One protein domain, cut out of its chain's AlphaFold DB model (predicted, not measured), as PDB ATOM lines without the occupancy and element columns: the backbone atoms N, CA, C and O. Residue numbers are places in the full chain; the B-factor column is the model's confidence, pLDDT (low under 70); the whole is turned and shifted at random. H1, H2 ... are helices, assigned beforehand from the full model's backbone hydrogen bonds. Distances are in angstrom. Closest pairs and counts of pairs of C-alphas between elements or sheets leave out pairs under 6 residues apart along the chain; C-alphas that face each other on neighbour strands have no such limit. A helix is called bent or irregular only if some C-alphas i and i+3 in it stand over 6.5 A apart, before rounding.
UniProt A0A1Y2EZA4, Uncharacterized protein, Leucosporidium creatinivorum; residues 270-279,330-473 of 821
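This is residues 270 to 279 and 330 to 473 of the 821 residues of an uncharacterized protein of Leucosporidium creatinivorum (UniProt A0A1Y2EZA4). The longest helix, H6, and H5 lie side by side as a hairpin, with H5 in the core of a rounded body of helices. H8 crosses H5 and with H7 makes a second hairpin, H2 packs on another part of H5, and H3 packs on H6, while an unnamed loop, residues 357 to 385, runs far from the middle. The printed part has 154 residues with eight named helices, H1 to H8 in chain order, and no named strand; the class is all helix. It is compact, with a radius of gyration of the C-alphas of 14.4 A and spans of 37 by 36 by 30 A.

H6, residues 413 to 434, is 30.5 A long, from C-alpha 413 at (85.476, 42.068, 21.836) to C-alpha 434 at (79.991, 21.177, 0.346). It has a kink of 59 degrees near residue 428 and is irregular, with C-alphas 414 and 417 7.5 A apart. H5, residues 392 to 409, is 26.4 A long, and H8, residues 455 to 471, is 24.1 A long, ending at C-alpha 471 at (66.790, 23.614, 7.381). H1 is residues 270 to 279, H2 331 to 340, H3 347 to 356, H4 386 to 389 and H7 443 to 448.

H5 is the hub and touches five helices. In the hairpin it touches H6 at a shallow tilt of 16 degrees, opposite ways; the closest C-alphas, of Leu 406 and Ala 419, are 5.7 A apart. H8 touches H5 at a steep tilt of 51 degrees, closest at the C-alphas of Cys 404 and Ala 460, 5.3 A. H7 touches H8 in a hairpin at 20 degrees, a shallow tilt, with the C-alphas of Leu 446 and Ala 461 closest at 5.3 A. With residues 398 to 406 alone H5 touches H2, closest at the C-alphas of Leu 340 and Ile 402, 6.3 A. H1 and H2 only just touch, with 3 pairs of C-alphas within 8 A. With residues 415 to 425 alone H6 touches H3, closest at the C-alphas of Met 349 and Ile 422, 6.3 A. H4 and H5 touch only at the corner. Every O i to N i+4 pair is within hydrogen-bond range in H1, H2, H3, H7 and H8, against 12 of 14 in H5 and 13 of 18 in H6; H4 is too short for such a pair.

The C-alphas farthest apart, of Val 363 and Ser 473, are 39.5 A apart. Residues 280 to 329 are not printed, and C-alphas 279 and 330 are 11.1 A apart across the cut. The link from H3 to H4 is long, with 29 residues. Mean pLDDT of the printed part is 78.6; residues 270 to 277 and 362 to 387 are among those under 70.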
ATOM      1  N   LEU A 270      88.938  14.341  22.365       52.84
ATOM      2  CA  LEU A 270      88.540  15.695  21.988       52.84
ATOM      3  C   LEU A 270      87.678  16.342  23.070       52.84
ATOM      4  O   LEU A 270      87.793  17.548  23.283       52.84
ATOM      5  N   ARG A 271      86.880  15.563  23.815       61.06
ATOM      6  CA  ARG A 271      86.096  16.092  24.933       61.06
ATOM      7  C   ARG A 271      86.993  16.500  26.092       61.06
ATOM      8  O   ARG A 271      86.872  17.625  26.569       61.06
ATOM      9  N   LEU A 272      87.907  15.633  26.525       61.69
ATOM     10  CA  LEU A 272      88.861  15.975  27.587       61.69
ATOM     11  C   LEU A 272      89.768  17.141  27.184       61.69
ATOM     12  O   LEU A 272      90.091  17.983  28.018       61.69
ATOM     13  N   SER A 273      90.140  17.220  25.908       61.91
ATOM     14  CA  SER A 273      90.972  18.295  25.360       61.91
ATOM     15  C   SER A 273      90.220  19.622  25.312       61.91
ATOM     16  O   SER A 273      90.774  20.658  25.675       61.91
ATOM     17  N   LEU A 274      88.940  19.592  24.939       66.62
ATOM     18  CA  LEU A 274      88.054  20.751  24.969       66.62
ATOM     19  C   LEU A 274      87.807  21.211  26.409       66.62
ATOM     20  O   LEU A 274      87.935  22.394  26.702       66.62
ATOM     21  N   GLU A 275      87.553  20.293  27.343       68.06
ATOM     22  CA  GLU A 275      87.435  20.630  28.765       68.06
ATOM     23  C   GLU A 275      88.739  21.195  29.339       68.06
ATOM     24  O   GLU A 275      88.702  22.160  30.102       68.06
ATOM     25  N   ALA A 276      89.893  20.640  28.965       65.12
ATOM     26  CA  ALA A 276      91.196  21.162  29.359       65.12
ATOM     27  C   ALA A 276      91.426  22.578  28.807       65.12
ATOM     28  O   ALA A 276      91.843  23.459  29.558       65.12
ATOM     29  N   ALA A 277      91.082  22.823  27.539       66.94
ATOM     30  CA  ALA A 277      91.166  24.141  26.916       66.94
ATOM     31  C   ALA A 277      90.198  25.154  27.553       66.94
ATOM     32  O   ALA A 277      90.542  26.318  27.735       66.94
ATOM     33  N   LEU A 278      89.000  24.729  27.959       71.00
ATOM     34  CA  LEU A 278      88.063  25.602  28.668       71.00
ATOM     35  C   LEU A 278      88.529  25.917  30.100       71.00
ATOM     36  O   LEU A 278      88.267  27.009  30.611       71.00
ATOM     37  N   ARG A 279      89.252  25.004  30.763       70.81
ATOM     38  CA  ARG A 279      89.804  25.237  32.111       70.81
ATOM     39  C   ARG A 279      90.879  26.320  32.133       70.81
ATOM     40  O   ARG A 279      90.963  27.034  33.135       70.81
ATOM     41  N   LEU A 330      94.792  31.250  24.594       72.19
ATOM     42  CA  LEU A 330      94.064  30.689  23.450       72.19
ATOM     43  C   LEU A 330      94.891  29.689  22.633       72.19
ATOM     44  O   LEU A 330      94.370  29.148  21.663       72.19
ATOM     45  N   GLY A 331      96.145  29.411  23.008       73.00
ATOM     46  CA  GLY A 331      97.042  28.545  22.232       73.00
ATOM     47  C   GLY A 331      96.458  27.155  21.953       73.00
ATOM     48  O   GLY A 331      96.426  26.721  20.805       73.00
ATOM     49  N   LEU A 332      95.906  26.489  22.977       69.81
ATOM     50  CA  LEU A 332      95.251  25.182  22.812       69.81
ATOM     51  C   LEU A 332      93.972  25.270  21.968       69.81
ATOM     52  O   LEU A 332      93.748  24.415  21.120       69.81
ATOM     53  N   VAL A 333      93.155  26.311  22.163       77.75
ATOM     54  CA  VAL A 333      91.914  26.521  21.394       77.75
ATOM     55  C   VAL A 333      92.231  26.727  19.913       77.75
ATOM     56  O   VAL A 333      91.610  26.096  19.066       77.75
ATOM     57  N   LYS A 334      93.229  27.561  19.602       81.94
ATOM     58  CA  LYS A 334      93.702  27.823  18.237       81.94
ATOM     59  C   LYS A 334      94.272  26.569  17.584       81.94
ATOM     60  O   LYS A 334      93.945  26.293  16.439       81.94
ATOM     61  N   MET A 335      95.067  25.790  18.316       74.81
ATOM     62  CA  MET A 335      95.645  24.543  17.811       74.81
ATOM     63  C   MET A 335      94.559  23.499  17.511       74.81
ATOM     64  O   MET A 335      94.550  22.903  16.437       74.81
ATOM     65  N   LEU A 336      93.587  23.318  18.411       74.56
ATOM     66  CA  LEU A 336      92.459  22.414  18.170       74.56
ATOM     67  C   LEU A 336      91.600  22.886  16.991       74.56
ATOM     68  O   LEU A 336      91.247  22.086  16.129       74.56
ATOM     69  N   LEU A 337      91.299  24.184  16.922       80.75
ATOM     70  CA  LEU A 337      90.494  24.758  15.846       80.75
ATOM     71  C   LEU A 337      91.201  24.650  14.485       80.75
ATOM     72  O   LEU A 337      90.557  24.287  13.510       80.75
ATOM     73  N   SER A 338      92.518  24.873  14.440       81.44
ATOM     74  CA  SER A 338      93.368  24.711  13.250       81.44
ATOM     75  C   SER A 338      93.235  23.325  12.606       81.44
ATOM     76  O   SER A 338      93.178  23.223  11.381       81.44
ATOM     77  N   ASN A 339      93.115  22.274  13.427       73.44
ATOM     78  CA  ASN A 339      92.963  20.890  12.970       73.44
ATOM     79  C   ASN A 339      91.507  20.499  12.647       73.44
ATOM     80  O   ASN A 339      91.268  19.586  11.857       73.44
ATOM     81  N   LEU A 340      90.525  21.151  13.276       76.88
ATOM     82  CA  LEU A 340      89.104  20.825  13.119       76.88
ATOM     83  C   LEU A 340      88.427  21.598  11.984       76.88
ATOM     84  O   LEU A 340      87.507  21.077  11.353       76.88
ATOM     85  N   VAL A 341      88.860  22.823  11.702       83.00
ATOM     86  CA  VAL A 341      88.369  23.608  10.564       83.00
ATOM     87  C   VAL A 341      88.778  22.942   9.254       83.00
ATOM     88  O   VAL A 341      89.847  22.344   9.134       83.00
ATOM     89  N   THR A 342      87.909  23.051   8.255       79.38
ATOM     90  CA  THR A 342      88.204  22.619   6.892       79.38
ATOM     91  C   THR A 342      88.731  23.795   6.071       79.38
ATOM     92  O   THR A 342      87.950  24.603   5.581       79.38
ATOM     93  N   TRP A 343      90.053  23.867   5.915       80.62
ATOM     94  CA  TRP A 343      90.718  24.858   5.063       80.62
ATOM     95  C   TRP A 343      90.446  24.600   3.574       80.62
ATOM     96  O   TRP A 343      90.391  23.446   3.140       80.62
ATOM     97  N   GLY A 344      90.344  25.666   2.783       78.50
ATOM     98  CA  GLY A 344      90.105  25.623   1.339       78.50
ATOM     99  C   GLY A 344      88.650  25.355   0.952       78.50
ATOM    100  O   GLY A 344      88.398  24.944  -0.177       78.50
ATOM    101  N   LEU A 345      87.707  25.522   1.885       83.44
ATOM    102  CA  LEU A 345      86.269  25.419   1.614       83.44
ATOM    103  C   LEU A 345      85.672  26.777   1.201       83.44
ATOM    104  O   LEU A 345      84.854  26.835   0.290       83.44
ATOM    105  N   ASP A 346      86.100  27.858   1.856       87.81
ATOM    106  CA  ASP A 346      85.736  29.241   1.539       87.81
ATOM    107  C   ASP A 346      86.932  30.151   1.853       87.81
ATOM    108  O   ASP A 346      87.388  30.212   2.998       87.81
ATOM    109  N   GLU A 347      87.460  30.840   0.837       87.69
ATOM    110  CA  GLU A 347      88.663  31.676   0.977       87.69
ATOM    111  C   GLU A 347      88.455  32.837   1.963       87.69
ATOM    112  O   GLU A 347      89.374  33.189   2.702       87.69
ATOM    113  N   GLY A 348      87.239  33.392   2.033       89.94
ATOM    114  CA  GLY A 348      86.914  34.472   2.961       89.94
ATOM    115  C   GLY A 348      86.908  33.996   4.413       89.94
ATOM    116  O   GLY A 348      87.426  34.678   5.295       89.94
ATOM    117  N   MET A 349      86.370  32.806   4.688       91.50
ATOM    118  CA  MET A 349      86.402  32.227   6.037       91.50
ATOM    119  C   MET A 349      87.826  31.874   6.478       91.50
ATOM    120  O   MET A 349      88.165  32.070   7.649       91.50
ATOM    121  N   ASP A 350      88.665  31.404   5.555       90.19
ATOM    122  CA  ASP A 350      90.077  31.105   5.811       90.19
ATOM    123  C   ASP A 350      90.884  32.377   6.146       90.19
ATOM    124  O   ASP A 350      91.708  32.372   7.071       90.19
ATOM    125  N   GLU A 351      90.611  33.491   5.460       92.44
ATOM    126  CA  GLU A 351      91.179  34.813   5.768       92.44
ATOM    127  C   GLU A 351      90.756  35.276   7.171       92.44
ATOM    128  O   GLU A 351      91.597  35.636   7.997       92.44
ATOM    129  N   LEU A 352      89.465  35.161   7.514       92.31
ATOM    130  CA  LEU A 352      88.969  35.513   8.850       92.31
ATOM    131  C   LEU A 352      89.628  34.677   9.965       92.31
ATOM    132  O   LEU A 352      89.913  35.191  11.054       92.31
ATOM    133  N   LEU A 353      89.866  33.389   9.723       90.31
ATOM    134  CA  LEU A 353      90.515  32.494  10.682       90.31
ATOM    135  C   LEU A 353      91.994  32.832  10.886       90.31
ATOM    136  O   LEU A 353      92.462  32.879  12.028       90.31
ATOM    137  N   SER A 354      92.716  33.084   9.800       89.81
ATOM    138  CA  SER A 354      94.155  33.341   9.839       89.81
ATOM    139  C   SER A 354      94.483  34.763  10.297       89.81
ATOM    140  O   SER A 354      95.216  34.925  11.274       89.81
ATOM    141  N   GLU A 355      93.897  35.790   9.683       88.44
ATOM    142  CA  GLU A 355      94.252  37.189   9.945       88.44
ATOM    143  C   GLU A 355      93.606  37.749  11.217       88.44
ATOM    144  O   GLU A 355      94.238  38.508  11.956       88.44
ATOM    145  N   HIS A 356      92.356  37.371  11.512       88.56
ATOM    146  CA  HIS A 356      91.598  37.978  12.612       88.56
ATOM    147  C   HIS A 356      91.497  37.110  13.868       88.56
ATOM    148  O   HIS A 356      91.485  37.645  14.978       88.56
ATOM    149  N   LEU A 357      91.448  35.782  13.736       87.69
ATOM    150  CA  LEU A 357      91.477  34.869  14.888       87.69
ATOM    151  C   LEU A 357      92.895  34.369  15.209       87.69
ATOM    152  O   LEU A 357      93.136  33.855  16.309       87.69
ATOM    153  N   GLY A 358      93.854  34.559  14.297       84.38
ATOM    154  CA  GLY A 358      95.234  34.102  14.444       84.38
ATOM    155  C   GLY A 358      95.317  32.585  14.594       84.38
ATOM    156  O   GLY A 358      95.991  32.114  15.515       84.38
ATOM    157  N   VAL A 359      94.536  31.852  13.796       86.12
ATOM    158  CA  VAL A 359      94.551  30.390  13.676       86.12
ATOM    159  C   VAL A 359      95.381  30.047  12.445       86.12
ATOM    160  O   VAL A 359      95.024  30.412  11.332       86.12
ATOM    161  N   GLU A 360      96.500  29.358  12.638       79.94
ATOM    162  CA  GLU A 360      97.399  29.000  11.538       79.94
ATOM    163  C   GLU A 360      96.990  27.669  10.907       79.94
ATOM    164  O   GLU A 360      96.465  26.788  11.588       79.94
ATOM    165  N   ARG A 361      97.243  27.502   9.606       77.62
ATOM    166  CA  ARG A 361      97.011  26.231   8.910       77.62
ATOM    167  C   ARG A 361      98.007  25.175   9.421       77.62
ATOM    168  O   ARG A 361      99.189  25.496   9.557       77.62
ATOM    169  N   PRO A 362      97.575  23.934   9.710       67.62
ATOM    170  CA  PRO A 362      98.476  22.923  10.251       67.62
ATOM    171  C   PRO A 362      99.566  22.559   9.231       67.62
ATOM    172  O   PRO A 362      99.282  22.369   8.050       67.62
ATOM    173  N   VAL A 363     100.818  22.472   9.701       52.56
ATOM    174  CA  VAL A 363     102.000  22.167   8.867       52.56
ATOM    175  C   VAL A 363     102.020  20.695   8.434       52.56
ATOM    176  O   VAL A 363     102.432  20.398   7.319       52.56
ATOM    177  N   ASN A 364     101.506  19.798   9.284       46.94
ATOM    178  CA  ASN A 364     101.310  18.375   8.999       46.94
ATOM    179  C   ASN A 364      99.841  18.007   9.261       46.94
ATOM    180  O   ASN A 364      99.279  18.416  10.279       46.94
ATOM    181  N   GLY A 365      99.221  17.240   8.362       45.00
ATOM    182  CA  GLY A 365      97.864  16.732   8.567       45.00
ATOM    183  C   GLY A 365      97.843  15.689   9.684       45.00
ATOM    184  O   GLY A 365      98.562  14.699   9.616       45.00
ATOM    185  N   LEU A 366      97.030  15.901  10.717       43.53
ATOM    186  CA  LEU A 366      96.889  14.944  11.811       43.53
ATOM    187  C   LEU A 366      95.958  13.792  11.396       43.53
ATOM    188  O   LEU A 366      94.748  13.993  11.298       43.53
ATOM    189  N   VAL A 367      96.495  12.591  11.171       41.56
ATOM    190  CA  VAL A 367      95.696  11.372  10.953       41.56
ATOM    191  C   VAL A 367      95.318  10.780  12.313       41.56
ATOM    192  O   VAL A 367      96.182  10.504  13.142       41.56
ATOM    193  N   ALA A 368      94.026  10.577  12.566       40.00
ATOM    194  CA  ALA A 368      93.544   9.922  13.783       40.00
ATOM    195  C   ALA A 368      92.496   8.836  13.450       40.00
ATOM    196  O   ALA A 368      91.736   8.987  12.495       40.00
ATOM    197  N   GLY A 369      92.463   7.748  14.240       38.62
ATOM    198  CA  GLY A 369      91.513   6.609  14.173       38.62
ATOM    199  C   GLY A 369      90.618   6.488  15.434       38.62
ATOM    200  O   GLY A 369      90.855   7.213  16.399       38.62
ATOM    201  N   VAL A 370      89.538   5.680  15.416       40.34
ATOM    202  CA  VAL A 370      88.414   5.642  16.417       40.34
ATOM    203  C   VAL A 370      88.533   4.359  17.299       40.34
ATOM    204  O   VAL A 370      89.126   3.392  16.830       40.34
ATOM    205  N   VAL A 371      88.099   4.217  18.580       46.66
ATOM    206  CA  VAL A 371      86.758   4.443  19.196       46.66
ATOM    207  C   VAL A 371      86.752   4.641  20.737       46.66
ATOM    208  O   VAL A 371      87.349   3.860  21.482       46.66
ATOM    209  N   SER A 372      85.929   5.606  21.202       38.00
ATOM    210  CA  SER A 372      84.942   5.493  22.311       38.00
ATOM    211  C   SER A 372      83.760   6.465  22.066       38.00
ATOM    212  O   SER A 372      83.847   7.312  21.181       38.00
ATOM    213  N   SER A 373      82.681   6.405  22.868       40.19
ATOM    214  CA  SER A 373      81.514   7.322  22.821       40.19
ATOM    215  C   SER A 373      81.834   8.818  23.009       40.19
ATOM    216  O   SER A 373      80.942   9.658  22.902       40.19
ATOM    217  N   SER A 374      83.092   9.166  23.294       37.78
ATOM    218  CA  SER A 374      83.567  10.532  23.527       37.78
ATOM    219  C   SER A 374      84.682  10.988  22.577       37.78
ATOM    220  O   SER A 374      85.152  12.119  22.713       37.78
ATOM    221  N   ALA A 375      85.109  10.161  21.617       42.06
ATOM    222  CA  ALA A 375      86.215  10.485  20.717       42.06
ATOM    223  C   ALA A 375      85.916  10.060  19.274       42.06
ATOM    224  O   ALA A 375      85.616   8.897  19.014       42.06
ATOM    225  N   LEU A 376      86.041  11.009  18.340       45.06
ATOM    226  CA  LEU A 376      85.938  10.767  16.899       45.06
ATOM    227  C   LEU A 376      87.148  11.316  16.191       45.06
ATOM    228  O   LEU A 376      87.775  12.269  16.651       45.06
ATOM    229  N   SER A 377      87.426  10.740  15.040       50.16
ATOM    230  CA  SER A 377      88.546  11.127  14.216       50.16
ATOM    231  C   SER A 377      88.191  11.021  12.744       50.16
ATOM    232  O   SER A 377      87.273  10.303  12.345       50.16
ATOM    233  N   PHE A 378      88.895  11.823  11.953       44.91
ATOM    234  CA  PHE A 378      88.680  11.977  10.525       44.91
ATOM    235  C   PHE A 378      89.958  11.559   9.801       44.91
ATOM    236  O   PHE A 378      91.047  11.900  10.272       44.91
ATOM    237  N   PRO A 379      89.861  10.869   8.656       40.66
ATOM    238  CA  PRO A 379      91.012  10.711   7.786       40.66
ATOM    239  C   PRO A 379      91.433  12.084   7.247       40.66
ATOM    240  O   PRO A 379      90.590  12.908   6.886       40.66
ATOM    241  N   VAL A 380      92.746  12.319   7.177       43.50
ATOM    242  CA  VAL A 380      93.316  13.404   6.371       43.50
ATOM    243  C   VAL A 380      93.193  12.958   4.922       43.50
ATOM    244  O   VAL A 380      94.067  12.275   4.395       43.50
ATOM    245  N   ASP A 381      92.057  13.263   4.308       40.31
ATOM    246  CA  ASP A 381      91.934  13.180   2.860       40.31
ATOM    247  C   ASP A 381      92.330  14.531   2.250       40.31
ATOM    248  O   ASP A 381      92.059  15.587   2.824       40.31
ATOM    249  N   ASN A 382      92.957  14.517   1.073       43.41
ATOM    250  CA  ASN A 382      93.380  15.735   0.363       43.41
ATOM    251  C   ASN A 382      92.186  16.552  -0.186       43.41
ATOM    252  O   ASN A 382      92.383  17.608  -0.785       43.41
ATOM    253  N   SER A 383      90.954  16.071   0.009       53.41
ATOM    254  CA  SER A 383      89.705  16.734  -0.367       53.41
ATOM    255  C   SER A 383      89.024  17.353   0.857       53.41
ATOM    256  O   SER A 383      88.555  16.641   1.747       53.41
ATOM    257  N   SER A 384      88.905  18.685   0.878       62.03
ATOM    258  CA  SER A 384      88.208  19.455   1.924       62.03
ATOM    259  C   SER A 384      86.737  19.034   2.105       62.03
ATOM    260  O   SER A 384      86.194  19.095   3.208       62.03
ATOM    261  N   ILE A 385      86.098  18.539   1.045       66.94
ATOM    262  CA  ILE A 385      84.664  18.211   0.988       66.94
ATOM    263  C   ILE A 385      84.359  16.825   1.595       66.94
ATOM    264  O   ILE A 385      83.297  16.620   2.193       66.94
ATOM    265  N   ALA A 386      85.291  15.869   1.492       62.97
ATOM    266  CA  ALA A 386      85.058  14.462   1.845       62.97
ATOM    267  C   ALA A 386      84.663  14.264   3.321       62.97
ATOM    268  O   ALA A 386      83.792  13.460   3.643       62.97
ATOM    269  N   VAL A 387      85.240  15.071   4.214       66.94
ATOM    270  CA  VAL A 387      85.009  15.037   5.667       66.94
ATOM    271  C   VAL A 387      83.538  15.255   6.042       66.94
ATOM    272  O   VAL A 387      83.049  14.673   7.010       66.94
ATOM    273  N   TRP A 388      82.824  16.068   5.265       76.50
ATOM    274  CA  TRP A 388      81.420  16.417   5.498       76.50
ATOM    275  C   TRP A 388      80.438  15.460   4.823       76.50
ATOM    276  O   TRP A 388      79.231  15.661   4.910       76.50
ATOM    277  N   SER A 389      80.955  14.427   4.156       72.81
ATOM    278  CA  SER A 389      80.180  13.471   3.362       72.81
ATOM    279  C   SER A 389      80.179  12.056   3.970       72.81
ATOM    280  O   SER A 389      79.585  11.146   3.405       72.81
ATOM    281  N   ILE A 390      80.833  11.863   5.127       66.31
ATOM    282  CA  ILE A 390      81.040  10.546   5.760       66.31
ATOM    283  C   ILE A 390      79.747  10.010   6.384       66.31
ATOM    284  O   ILE A 390      79.267   8.936   6.032       66.31
ATOM    285  N   SER A 391      79.203  10.724   7.373       67.94
ATOM    286  CA  SER A 391      77.977  10.325   8.062       67.94
ATOM    287  C   SER A 391      77.349  11.501   8.819       67.94
ATOM    288  O   SER A 391      78.070  12.401   9.260       67.94
ATOM    289  N   PRO A 392      76.021  11.483   9.052       75.31
ATOM    290  CA  PRO A 392      75.336  12.478   9.882       75.31
ATOM    291  C   PRO A 392      75.935  12.660  11.282       75.31
ATOM    292  O   PRO A 392      75.976  13.775  11.804       75.31
ATOM    293  N   LEU A 393      76.393  11.563  11.891       72.44
ATOM    294  CA  LEU A 393      77.030  11.540  13.208       72.44
ATOM    295  C   LEU A 393      78.354  12.317  13.186       72.44
ATOM    296  O   LEU A 393      78.553  13.237  13.982       72.44
ATOM    297  N   ALA A 394      79.217  11.995  12.218       68.00
ATOM    298  CA  ALA A 394      80.521  12.625  12.060       68.00
ATOM    299  C   ALA A 394      80.389  14.135  11.789       68.00
ATOM    300  O   ALA A 394      81.074  14.939  12.425       68.00
ATOM    301  N   THR A 395      79.446  14.529  10.923       81.12
ATOM    302  CA  THR A 395      79.118  15.939  10.664       81.12
ATOM    303  C   THR A 395      78.667  16.648  11.944       81.12
ATOM    304  O   THR A 395      79.201  17.708  12.271       81.12
ATOM    305  N   ALA A 396      77.723  16.071  12.699       82.88
ATOM    306  CA  ALA A 396      77.186  16.682  13.919       82.88
ATOM    307  C   ALA A 396      78.274  16.946  14.965       82.88
ATOM    308  O   ALA A 396      78.339  18.032  15.542       82.88
ATOM    309  N   GLN A 397      79.158  15.977  15.187       76.56
ATOM    310  CA  GLN A 397      80.197  16.095  16.204       76.56
ATOM    311  C   GLN A 397      81.317  17.044  15.781       76.56
ATOM    312  O   GLN A 397      81.783  17.826  16.611       76.56
ATOM    313  N   ARG A 398      81.700  17.053  14.497       82.06
ATOM    314  CA  ARG A 398      82.668  18.031  13.978       82.06
ATOM    315  C   ARG A 398      82.137  19.453  14.105       82.06
ATOM    316  O   ARG A 398      82.830  20.321  14.631       82.06
ATOM    317  N   LEU A 399      80.891  19.680  13.685       88.38
ATOM    318  CA  LEU A 399      80.216  20.970  13.825       88.38
ATOM    319  C   LEU A 399      80.160  21.417  15.283       88.38
ATOM    320  O   LEU A 399      80.511  22.556  15.586       88.38
ATOM    321  N   LEU A 400      79.764  20.518  16.189       87.12
ATOM    322  CA  LEU A 400      79.683  20.818  17.614       87.12
ATOM    323  C   LEU A 400      81.035  21.279  18.167       87.12
ATOM    324  O   LEU A 400      81.087  22.268  18.894       87.12
ATOM    325  N   GLN A 401      82.126  20.604  17.802       84.25
ATOM    326  CA  GLN A 401      83.473  20.953  18.255       84.25
ATOM    327  C   GLN A 401      83.950  22.290  17.676       84.25
ATOM    328  O   GLN A 401      84.405  23.146  18.437       84.25
ATOM    329  N   ILE A 402      83.798  22.502  16.364       87.81
ATOM    330  CA  ILE A 402      84.176  23.758  15.697       87.81
ATOM    331  C   ILE A 402      83.412  24.928  16.315       87.81
ATOM    332  O   ILE A 402      84.024  25.889  16.784       87.81
ATOM    333  N   VAL A 403      82.080  24.838  16.380       93.19
ATOM    334  CA  VAL A 403      81.246  25.912  16.927       93.19
ATOM    335  C   VAL A 403      81.544  26.121  18.408       93.19
ATOM    336  O   VAL A 403      81.665  27.265  18.833       93.19
ATOM    337  N   CYS A 404      81.735  25.066  19.202       89.69
ATOM    338  CA  CYS A 404      82.090  25.213  20.614       89.69
ATOM    339  C   CYS A 404      83.406  25.984  20.807       89.69
ATOM    340  O   CYS A 404      83.465  26.878  21.653       89.69
ATOM    341  N   LEU A 405      84.448  25.677  20.029       88.50
ATOM    342  CA  LEU A 405      85.730  26.381  20.107       88.50
ATOM    343  C   LEU A 405      85.614  27.825  19.607       88.50
ATOM    344  O   LEU A 405      86.107  28.736  20.266       88.50
ATOM    345  N   LEU A 406      84.900  28.066  18.503       91.94
ATOM    346  CA  LEU A 406      84.647  29.419  17.993       91.94
ATOM    347  C   LEU A 406      83.873  30.280  18.997       91.94
ATOM    348  O   LEU A 406      84.143  31.471  19.138       91.94
ATOM    349  N   ARG A 407      82.951  29.684  19.759       91.38
ATOM    350  CA  ARG A 407      82.201  30.394  20.803       91.38
ATOM    351  C   ARG A 407      83.086  30.927  21.928       91.38
ATOM    352  O   ARG A 407      82.699  31.900  22.568       91.38
ATOM    353  N   VAL A 408      84.276  30.362  22.150       88.56
ATOM    354  CA  VAL A 408      85.246  30.912  23.111       88.56
ATOM    355  C   VAL A 408      85.672  32.324  22.700       88.56
ATOM    356  O   VAL A 408      85.756  33.204  23.559       88.56
ATOM    357  N   PHE A 409      85.858  32.562  21.399       89.38
ATOM    358  CA  PHE A 409      86.270  33.853  20.840       89.38
ATOM    359  C   PHE A 409      85.190  34.940  20.949       89.38
ATOM    360  O   PHE A 409      85.520  36.123  20.962       89.38
ATOM    361  N   LEU A 410      83.912  34.568  21.108       89.69
ATOM    362  CA  LEU A 410      82.817  35.522  21.351       89.69
ATOM    363  C   LEU A 410      82.948  36.271  22.684       89.69
ATOM    364  O   LEU A 410      82.331  37.311  22.865       89.69
ATOM    365  N   ASN A 411      83.753  35.763  23.619       86.81
ATOM    366  CA  ASN A 411      84.001  36.440  24.893       86.81
ATOM    367  C   ASN A 411      85.059  37.554  24.785       86.81
ATOM    368  O   ASN A 411      85.313  38.245  25.772       86.81
ATOM    369  N   PHE A 412      85.690  37.721  23.617       85.62
ATOM    370  CA  PHE A 412      86.716  38.731  23.374       85.62
ATOM    371  C   PHE A 412      86.208  39.753  22.341       85.62
ATOM    372  O   PHE A 412      86.004  39.381  21.182       85.62
ATOM    373  N   PRO A 413      86.053  41.041  22.713       86.12
ATOM    374  CA  PRO A 413      85.476  42.068  21.836       86.12
ATOM    375  C   PRO A 413      86.183  42.232  20.483       86.12
ATOM    376  O   PRO A 413      85.542  42.523  19.478       86.12
ATOM    377  N   GLU A 414      87.502  42.022  20.440       87.69
ATOM    378  CA  GLU A 414      88.316  42.139  19.220       87.69
ATOM    379  C   GLU A 414      88.000  41.045  18.189       87.69
ATOM    380  O   GLU A 414      88.073  41.284  16.985       87.69
ATOM    381  N   THR A 415      87.618  39.851  18.652       89.25
ATOM    382  CA  THR A 415      87.381  38.674  17.803       89.25
ATOM    383  C   THR A 415      85.904  38.308  17.654       89.25
ATOM    384  O   THR A 415      85.559  37.504  16.789       89.25
ATOM    385  N   GLU A 416      85.018  38.899  18.464       91.62
ATOM    386  CA  GLU A 416      83.587  38.573  18.553       91.62
ATOM    387  C   GLU A 416      82.885  38.617  17.190       91.62
ATOM    388  O   GLU A 416      82.195  37.669  16.802       91.62
ATOM    389  N   ARG A 417      83.096  39.697  16.429       95.44
ATOM    390  CA  ARG A 417      82.469  39.892  15.116       95.44
ATOM    391  C   ARG A 417      82.908  38.839  14.095       95.44
ATOM    392  O   ARG A 417      82.090  38.414  13.279       95.44
ATOM    393  N   TYR A 418      84.178  38.445  14.111       94.19
ATOM    394  CA  TYR A 418      84.743  37.496  13.146       94.19
ATOM    395  C   TYR A 418      84.349  36.061  13.496       94.19
ATOM    396  O   TYR A 418      83.848  35.329  12.646       94.19
ATOM    397  N   ALA A 419      84.449  35.696  14.777       94.06
ATOM    398  CA  ALA A 419      83.977  34.409  15.275       94.06
ATOM    399  C   ALA A 419      82.478  34.210  15.008       94.06
ATOM    400  O   ALA A 419      82.070  33.129  14.592       94.06
ATOM    401  N   SER A 420      81.661  35.258  15.173       95.75
ATOM    402  CA  SER A 420      80.229  35.206  14.847       95.75
ATOM    403  C   SER A 420      79.978  34.889  13.371       95.75
ATOM    404  O   SER A 420      79.120  34.063  13.072       95.75
ATOM    405  N   GLN A 421      80.732  35.499  12.451       95.94
ATOM    406  CA  GLN A 421      80.595  35.242  11.011       95.94
ATOM    407  C   GLN A 421      80.954  33.797  10.651       95.94
ATOM    408  O   GLN A 421      80.189  33.135   9.953       95.94
ATOM    409  N   ILE A 422      82.052  33.274  11.201       95.56
ATOM    410  CA  ILE A 422      82.481  31.893  10.942       95.56
ATOM    411  C   ILE A 422      81.492  30.887  11.553       95.56
ATOM    412  O   ILE A 422      81.164  29.883  10.925       95.56
ATOM    413  N   ILE A 423      80.947  31.158  12.746       95.69
ATOM    414  CA  ILE A 423      79.889  30.321  13.338       95.69
ATOM    415  C   ILE A 423      78.663  30.273  12.421       95.69
ATOM    416  O   ILE A 423      78.113  29.195  12.204       95.69
ATOM    417  N   VAL A 424      78.238  31.416  11.876       95.94
ATOM    418  CA  VAL A 424      77.102  31.482  10.947       95.94
ATOM    419  C   VAL A 424      77.383  30.678   9.678       95.94
ATOM    420  O   VAL A 424      76.507  29.934   9.240       95.94
ATOM    421  N   PHE A 425      78.598  30.759   9.131       95.44
ATOM    422  CA  PHE A 425      79.015  29.940   7.995       95.44
ATOM    423  C   PHE A 425      78.855  28.443   8.280       95.44
ATOM    424  O   PHE A 425      78.097  27.764   7.586       95.44
ATOM    425  N   TYR A 426      79.472  27.943   9.355       94.12
ATOM    426  CA  TYR A 426      79.388  26.525   9.714       94.12
ATOM    427  C   TYR A 426      77.966  26.075  10.063       94.12
ATOM    428  O   TYR A 426      77.608  24.939   9.777       94.12
ATOM    429  N   ALA A 427      77.147  26.937  10.668       93.88
ATOM    430  CA  ALA A 427      75.786  26.579  11.053       93.88
ATOM    431  C   ALA A 427      74.786  26.623   9.885       93.88
ATOM    432  O   ALA A 427      73.830  25.856   9.899       93.88
ATOM    433  N   SER A 428      74.962  27.533   8.916       93.00
ATOM    434  CA  SER A 428      73.922  27.855   7.917       93.00
ATOM    435  C   SER A 428      74.352  27.699   6.458       93.00
ATOM    436  O   SER A 428      73.505  27.388   5.632       93.00
ATOM    437  N   PHE A 429      75.631  27.902   6.130       92.75
ATOM    438  CA  PHE A 429      76.120  27.955   4.742       92.75
ATOM    439  C   PHE A 429      77.030  26.780   4.362       92.75
ATOM    440  O   PHE A 429      77.342  26.589   3.191       92.75
ATOM    441  N   LEU A 430      77.418  25.947   5.333       92.25
ATOM    442  CA  LEU A 430      78.278  24.787   5.096       92.25
ATOM    443  C   LEU A 430      77.709  23.828   4.039       92.25
ATOM    444  O   LEU A 430      78.460  23.293   3.231       92.25
ATOM    445  N   GLN A 431      76.389  23.623   4.033       90.56
ATOM    446  CA  GLN A 431      75.735  22.756   3.053       90.56
ATOM    447  C   GLN A 431      75.946  23.260   1.619       90.56
ATOM    448  O   GLN A 431      76.221  22.456   0.733       90.56
ATOM    449  N   ASP A 432      75.855  24.573   1.399       90.44
ATOM    450  CA  ASP A 432      76.024  25.173   0.072       90.44
ATOM    451  C   ASP A 432      77.474  25.057  -0.411       90.44
ATOM    452  O   ASP A 432      77.719  24.820  -1.592       90.44
ATOM    453  N   ALA A 433      78.434  25.169   0.513       87.50
ATOM    454  CA  ALA A 433      79.858  25.054   0.216       87.50
ATOM    455  C   ALA A 433      80.307  23.606  -0.076       87.50
ATOM    456  O   ALA A 433      81.206  23.388  -0.883       87.50
ATOM    457  N   VAL A 434      79.688  22.607   0.564       85.81
ATOM    458  CA  VAL A 434      79.991  21.177   0.346       85.81
ATOM    459  C   VAL A 434      79.216  20.613  -0.854       85.81
ATOM    460  O   VAL A 434      79.737  19.769  -1.582       85.81
ATOM    461  N   GLY A 435      77.989  21.081  -1.090       84.50
ATOM    462  CA  GLY A 435      77.132  20.633  -2.188       84.50
ATOM    463  C   GLY A 435      76.360  19.343  -1.884       84.50
ATOM    464  O   GLY A 435      76.026  19.040  -0.739       84.50
ATOM    465  N   GLU A 436      76.037  18.573  -2.926       79.38
ATOM    466  CA  GLU A 436      75.123  17.417  -2.836       79.38
ATOM    467  C   GLU A 436      75.636  16.269  -1.955       79.38
ATOM    468  O   GLU A 436      74.837  15.494  -1.431       79.38
ATOM    469  N   SER A 437      76.952  16.165  -1.758       75.56
ATOM    470  CA  SER A 437      77.549  15.131  -0.912       75.56
ATOM    471  C   SER A 437      77.445  15.441   0.586       75.56
ATOM    472  O   SER A 437      77.823  14.604   1.402       75.56
ATOM    473  N   PHE A 438      76.921  16.612   0.970       84.50
ATOM    474  CA  PHE A 438      76.808  17.019   2.368       84.50
ATOM    475  C   PHE A 438      75.917  16.069   3.180       84.50
ATOM    476  O   PHE A 438      74.695  15.999   3.009       84.50
ATOM    477  N   ALA A 439      76.527  15.376   4.140       82.00
ATOM    478  CA  ALA A 439      75.822  14.565   5.114       82.00
ATOM    479  C   ALA A 439      75.223  15.471   6.194       82.00
ATOM    480  O   ALA A 439      75.927  15.977   7.069       82.00
ATOM    481  N   PHE A 440      73.903  15.651   6.139       87.00
ATOM    482  CA  PHE A 440      73.156  16.462   7.100       87.00
ATOM    483  C   PHE A 440      73.410  16.001   8.547       87.00
ATOM    484  O   PHE A 440      73.332  14.796   8.795       87.00
ATOM    485  N   PRO A 441      73.677  16.904   9.511       89.81
ATOM    486  CA  PRO A 441      74.051  16.496  10.858       89.81
ATOM    487  C   PRO A 441      72.909  15.785  11.592       89.81
ATOM    488  O   PRO A 441      71.740  16.164  11.506       89.81
ATOM    489  N   SER A 442      73.277  14.757  12.352       85.94
ATOM    490  CA  SER A 442      72.389  14.024  13.251       85.94
ATOM    491  C   SER A 442      71.881  14.933  14.380       85.94
ATOM    492  O   SER A 442      72.650  15.447  15.194       85.94
ATOM    493  N   LEU A 443      70.561  15.142  14.420       92.06
ATOM    494  CA  LEU A 443      69.900  15.966  15.439       92.06
ATOM    495  C   LEU A 443      69.816  15.256  16.797       92.06
ATOM    496  O   LEU A 443      69.850  15.917  17.830       92.06
ATOM    497  N   ASP A 444      69.737  13.926  16.796       86.31
ATOM    498  CA  ASP A 444      69.776  13.071  17.984       86.31
ATOM    499  C   ASP A 444      71.082  13.245  18.769       86.31
ATOM    500  O   ASP A 444      71.043  13.448  19.980       86.31
ATOM    501  N   VAL A 445      72.220  13.312  18.075       82.69
ATOM    502  CA  VAL A 445      73.528  13.548  18.702       82.69
ATOM    503  C   VAL A 445      73.650  14.970  19.237       82.69
ATOM    504  O   VAL A 445      74.187  15.185  20.318       82.69
ATOM    505  N   LEU A 446      73.145  15.973  18.511       88.56
ATOM    506  CA  LEU A 446      73.143  17.354  19.007       88.56
ATOM    507  C   LEU A 446      72.246  17.510  20.248       88.56
ATOM    508  O   LEU A 446      72.577  18.288  21.145       88.56
ATOM    509  N   ALA A 447      71.138  16.767  20.325       89.75
ATOM    510  CA  ALA A 447      70.238  16.784  21.476       89.75
ATOM    511  C   ALA A 447      70.897  16.236  22.755       89.75
ATOM    512  O   ALA A 447      70.619  16.765  23.833       89.75
ATOM    513  N   ASP A 448      71.827  15.280  22.660       84.94
ATOM    514  CA  ASP A 448      72.552  14.733  23.824       84.94
ATOM    515  C   ASP A 448      73.335  15.804  24.600       84.94
ATOM    516  O   ASP A 448      73.518  15.716  25.815       84.94
ATOM    517  N   TYR A 449      73.747  16.869  23.911       86.44
ATOM    518  CA  TYR A 449      74.486  17.987  24.494       86.44
ATOM    519  C   TYR A 449      73.589  19.178  24.877       86.44
ATOM    520  O   TYR A 449      74.081  20.220  25.319       86.44
ATOM    521  N   TRP A 450      72.262  19.055  24.762       90.06
ATOM    522  CA  TRP A 450      71.322  20.157  25.015       90.06
ATOM    523  C   TRP A 450      71.314  20.648  26.469       90.06
ATOM    524  O   TRP A 450      71.057  21.829  26.744       90.06
ATOM    525  N   LEU A 451      71.580  19.737  27.408       86.69
ATOM    526  CA  LEU A 451      71.668  19.983  28.849       86.69
ATOM    527  C   LEU A 451      73.108  19.827  29.374       86.69
ATOM    528  O   LEU A 451      73.302  19.585  30.565       86.69
ATOM    529  N   ASP A 452      74.119  19.973  28.505       85.25
ATOM    530  CA  ASP A 452      75.528  19.899  28.915       85.25
ATOM    531  C   ASP A 452      75.855  20.955  29.988       85.25
ATOM    532  O   ASP A 452      75.312  22.062  30.002       85.25
ATOM    533  N   LYS A 453      76.763  20.603  30.904       81.25
ATOM    534  CA  LYS A 453      77.215  21.480  31.992       81.25
ATOM    535  C   LYS A 453      78.101  22.620  31.489       81.25
ATOM    536  O   LYS A 453      78.157  23.672  32.127       81.25
ATOM    537  N   SER A 454      78.825  22.418  30.387       81.19
ATOM    538  CA  SER A 454      79.565  23.487  29.718       81.19
ATOM    539  C   SER A 454      78.586  24.362  28.947       81.19
ATOM    540  O   SER A 454      77.894  23.901  28.041       81.19
ATOM    541  N   ASN A 455      78.569  25.651  29.284       84.50
ATOM    542  CA  ASN A 455      77.743  26.632  28.593       84.50
ATOM    543  C   ASN A 455      78.129  26.744  27.108       84.50
ATOM    544  O   ASN A 455      77.265  26.902  26.255       84.50
ATOM    545  N   GLU A 456      79.412  26.633  26.772       85.75
ATOM    546  CA  GLU A 456      79.906  26.698  25.397       85.75
ATOM    547  C   GLU A 456      79.379  25.528  24.561       85.75
ATOM    548  O   GLU A 456      78.816  25.757  23.488       85.75
ATOM    549  N   VAL A 457      79.479  24.301  25.087       87.38
ATOM    550  CA  VAL A 457      78.970  23.087  24.428       87.38
ATOM    551  C   VAL A 457      77.450  23.139  24.309       87.38
ATOM    552  O   VAL A 457      76.910  22.940  23.222       87.38
ATOM    553  N   GLN A 458      76.760  23.478  25.399       89.75
ATOM    554  CA  GLN A 458      75.305  23.594  25.425       89.75
ATOM    555  C   GLN A 458      74.798  24.600  24.384       89.75
ATOM    556  O   GLN A 458      73.855  24.320  23.645       89.75
ATOM    557  N   GLN A 459      75.400  25.787  24.314       91.75
ATOM    558  CA  GLN A 459      74.970  26.819  23.373       91.75
ATOM    559  C   GLN A 459      75.324  26.459  21.926       91.75
ATOM    560  O   GLN A 459      74.530  26.747  21.030       91.75
ATOM    561  N   ALA A 460      76.466  25.802  21.686       92.69
ATOM    562  CA  ALA A 460      76.814  25.273  20.369       92.69
ATOM    563  C   ALA A 460      75.768  24.251  19.899       92.69
ATOM    564  O   ALA A 460      75.166  24.446  18.842       92.69
ATOM    565  N   ALA A 461      75.464  23.250  20.731       93.69
ATOM    566  CA  ALA A 461      74.454  22.230  20.460       93.69
ATOM    567  C   ALA A 461      73.076  22.840  20.166       93.69
ATOM    568  O   ALA A 461      72.480  22.538  19.137       93.69
ATOM    569  N   ARG A 462      72.605  23.768  21.012       95.00
ATOM    570  CA  ARG A 462      71.316  24.463  20.832       95.00
ATOM    571  C   ARG A 462      71.254  25.257  19.527       95.00
ATOM    572  O   ARG A 462      70.243  25.203  18.831       95.00
ATOM    573  N   SER A 463      72.322  25.987  19.198       94.81
ATOM    574  CA  SER A 463      72.382  26.796  17.974       94.81
ATOM    575  C   SER A 463      72.393  25.941  16.706       94.81
ATOM    576  O   SER A 463      71.629  26.211  15.780       94.81
ATOM    577  N   LEU A 464      73.199  24.876  16.688       96.19
ATOM    578  CA  LEU A 464      73.280  23.942  15.569       96.19
ATOM    579  C   LEU A 464      71.965  23.185  15.401       96.19
ATOM    580  O   LEU A 464      71.422  23.152  14.302       96.19
ATOM    581  N   PHE A 465      71.413  22.646  16.488       96.50
ATOM    582  CA  PHE A 465      70.156  21.908  16.454       96.50
ATOM    583  C   PHE A 465      69.020  22.758  15.883       96.50
ATOM    584  O   PHE A 465      68.352  22.302  14.966       96.50
ATOM    585  N   GLY A 466      68.826  23.995  16.358       94.88
ATOM    586  CA  GLY A 466      67.767  24.871  15.840       94.88
ATOM    587  C   GLY A 466      67.972  25.238  14.367       94.88
ATOM    588  O   GLY A 466      67.033  25.193  13.575       94.88
ATOM    589  N   THR A 467      69.212  25.532  13.963       95.75
ATOM    590  CA  THR A 467      69.523  25.904  12.571       95.75
ATOM    591  C   THR A 467      69.289  24.734  11.611       95.75
ATOM    592  O   THR A 467      68.602  24.880  10.600       95.75
ATOM    593  N   TYR A 468      69.775  23.541  11.958       95.88
ATOM    594  CA  TYR A 468      69.603  22.348  11.133       95.88
ATOM    595  C   TYR A 468      68.199  21.735  11.252       95.88
ATOM    596  O   TYR A 468      67.693  21.172  10.285       95.88
ATOM    597  N   LEU A 469      67.485  21.887  12.366       95.94
ATOM    598  CA  LEU A 469      66.060  21.544  12.416       95.94
ATOM    599  C   LEU A 469      65.252  22.474  11.498       95.94
ATOM    600  O   LEU A 469      64.371  22.012  10.771       95.94
ATOM    601  N   ALA A 470      65.589  23.767  11.470       94.25
ATOM    602  CA  ALA A 470      64.948  24.732  10.589       94.25
ATOM    603  C   ALA A 470      65.203  24.442   9.098       94.25
ATOM    604  O   ALA A 470      64.287  24.597   8.291       94.25
ATOM    605  N   ALA A 471      66.409  23.989   8.747       92.44
ATOM    606  CA  ALA A 471      66.790  23.614   7.381       92.44
ATOM    607  C   ALA A 471      66.348  22.192   6.968       92.44
ATOM    608  O   ALA A 471      66.432  21.829   5.795       92.44
ATOM    609  N   SER A 472      65.887  21.361   7.910       93.25
ATOM    610  CA  SER A 472      65.458  19.986   7.623       93.25
ATOM    611  C   SER A 472      64.150  19.938   6.837       93.25
ATOM    612  O   SER A 472      63.215  20.686   7.119       93.25
ATOM    613  N   SER A 473      64.050  18.994   5.896       93.88
ATOM    614  CA  SER A 473      62.796  18.708   5.196       93.88
ATOM    615  C   SER A 473      61.782  18.021   6.113       93.88
ATOM    616  O   SER A 473      62.151  17.221   6.978       93.88
TER     617      SER A 473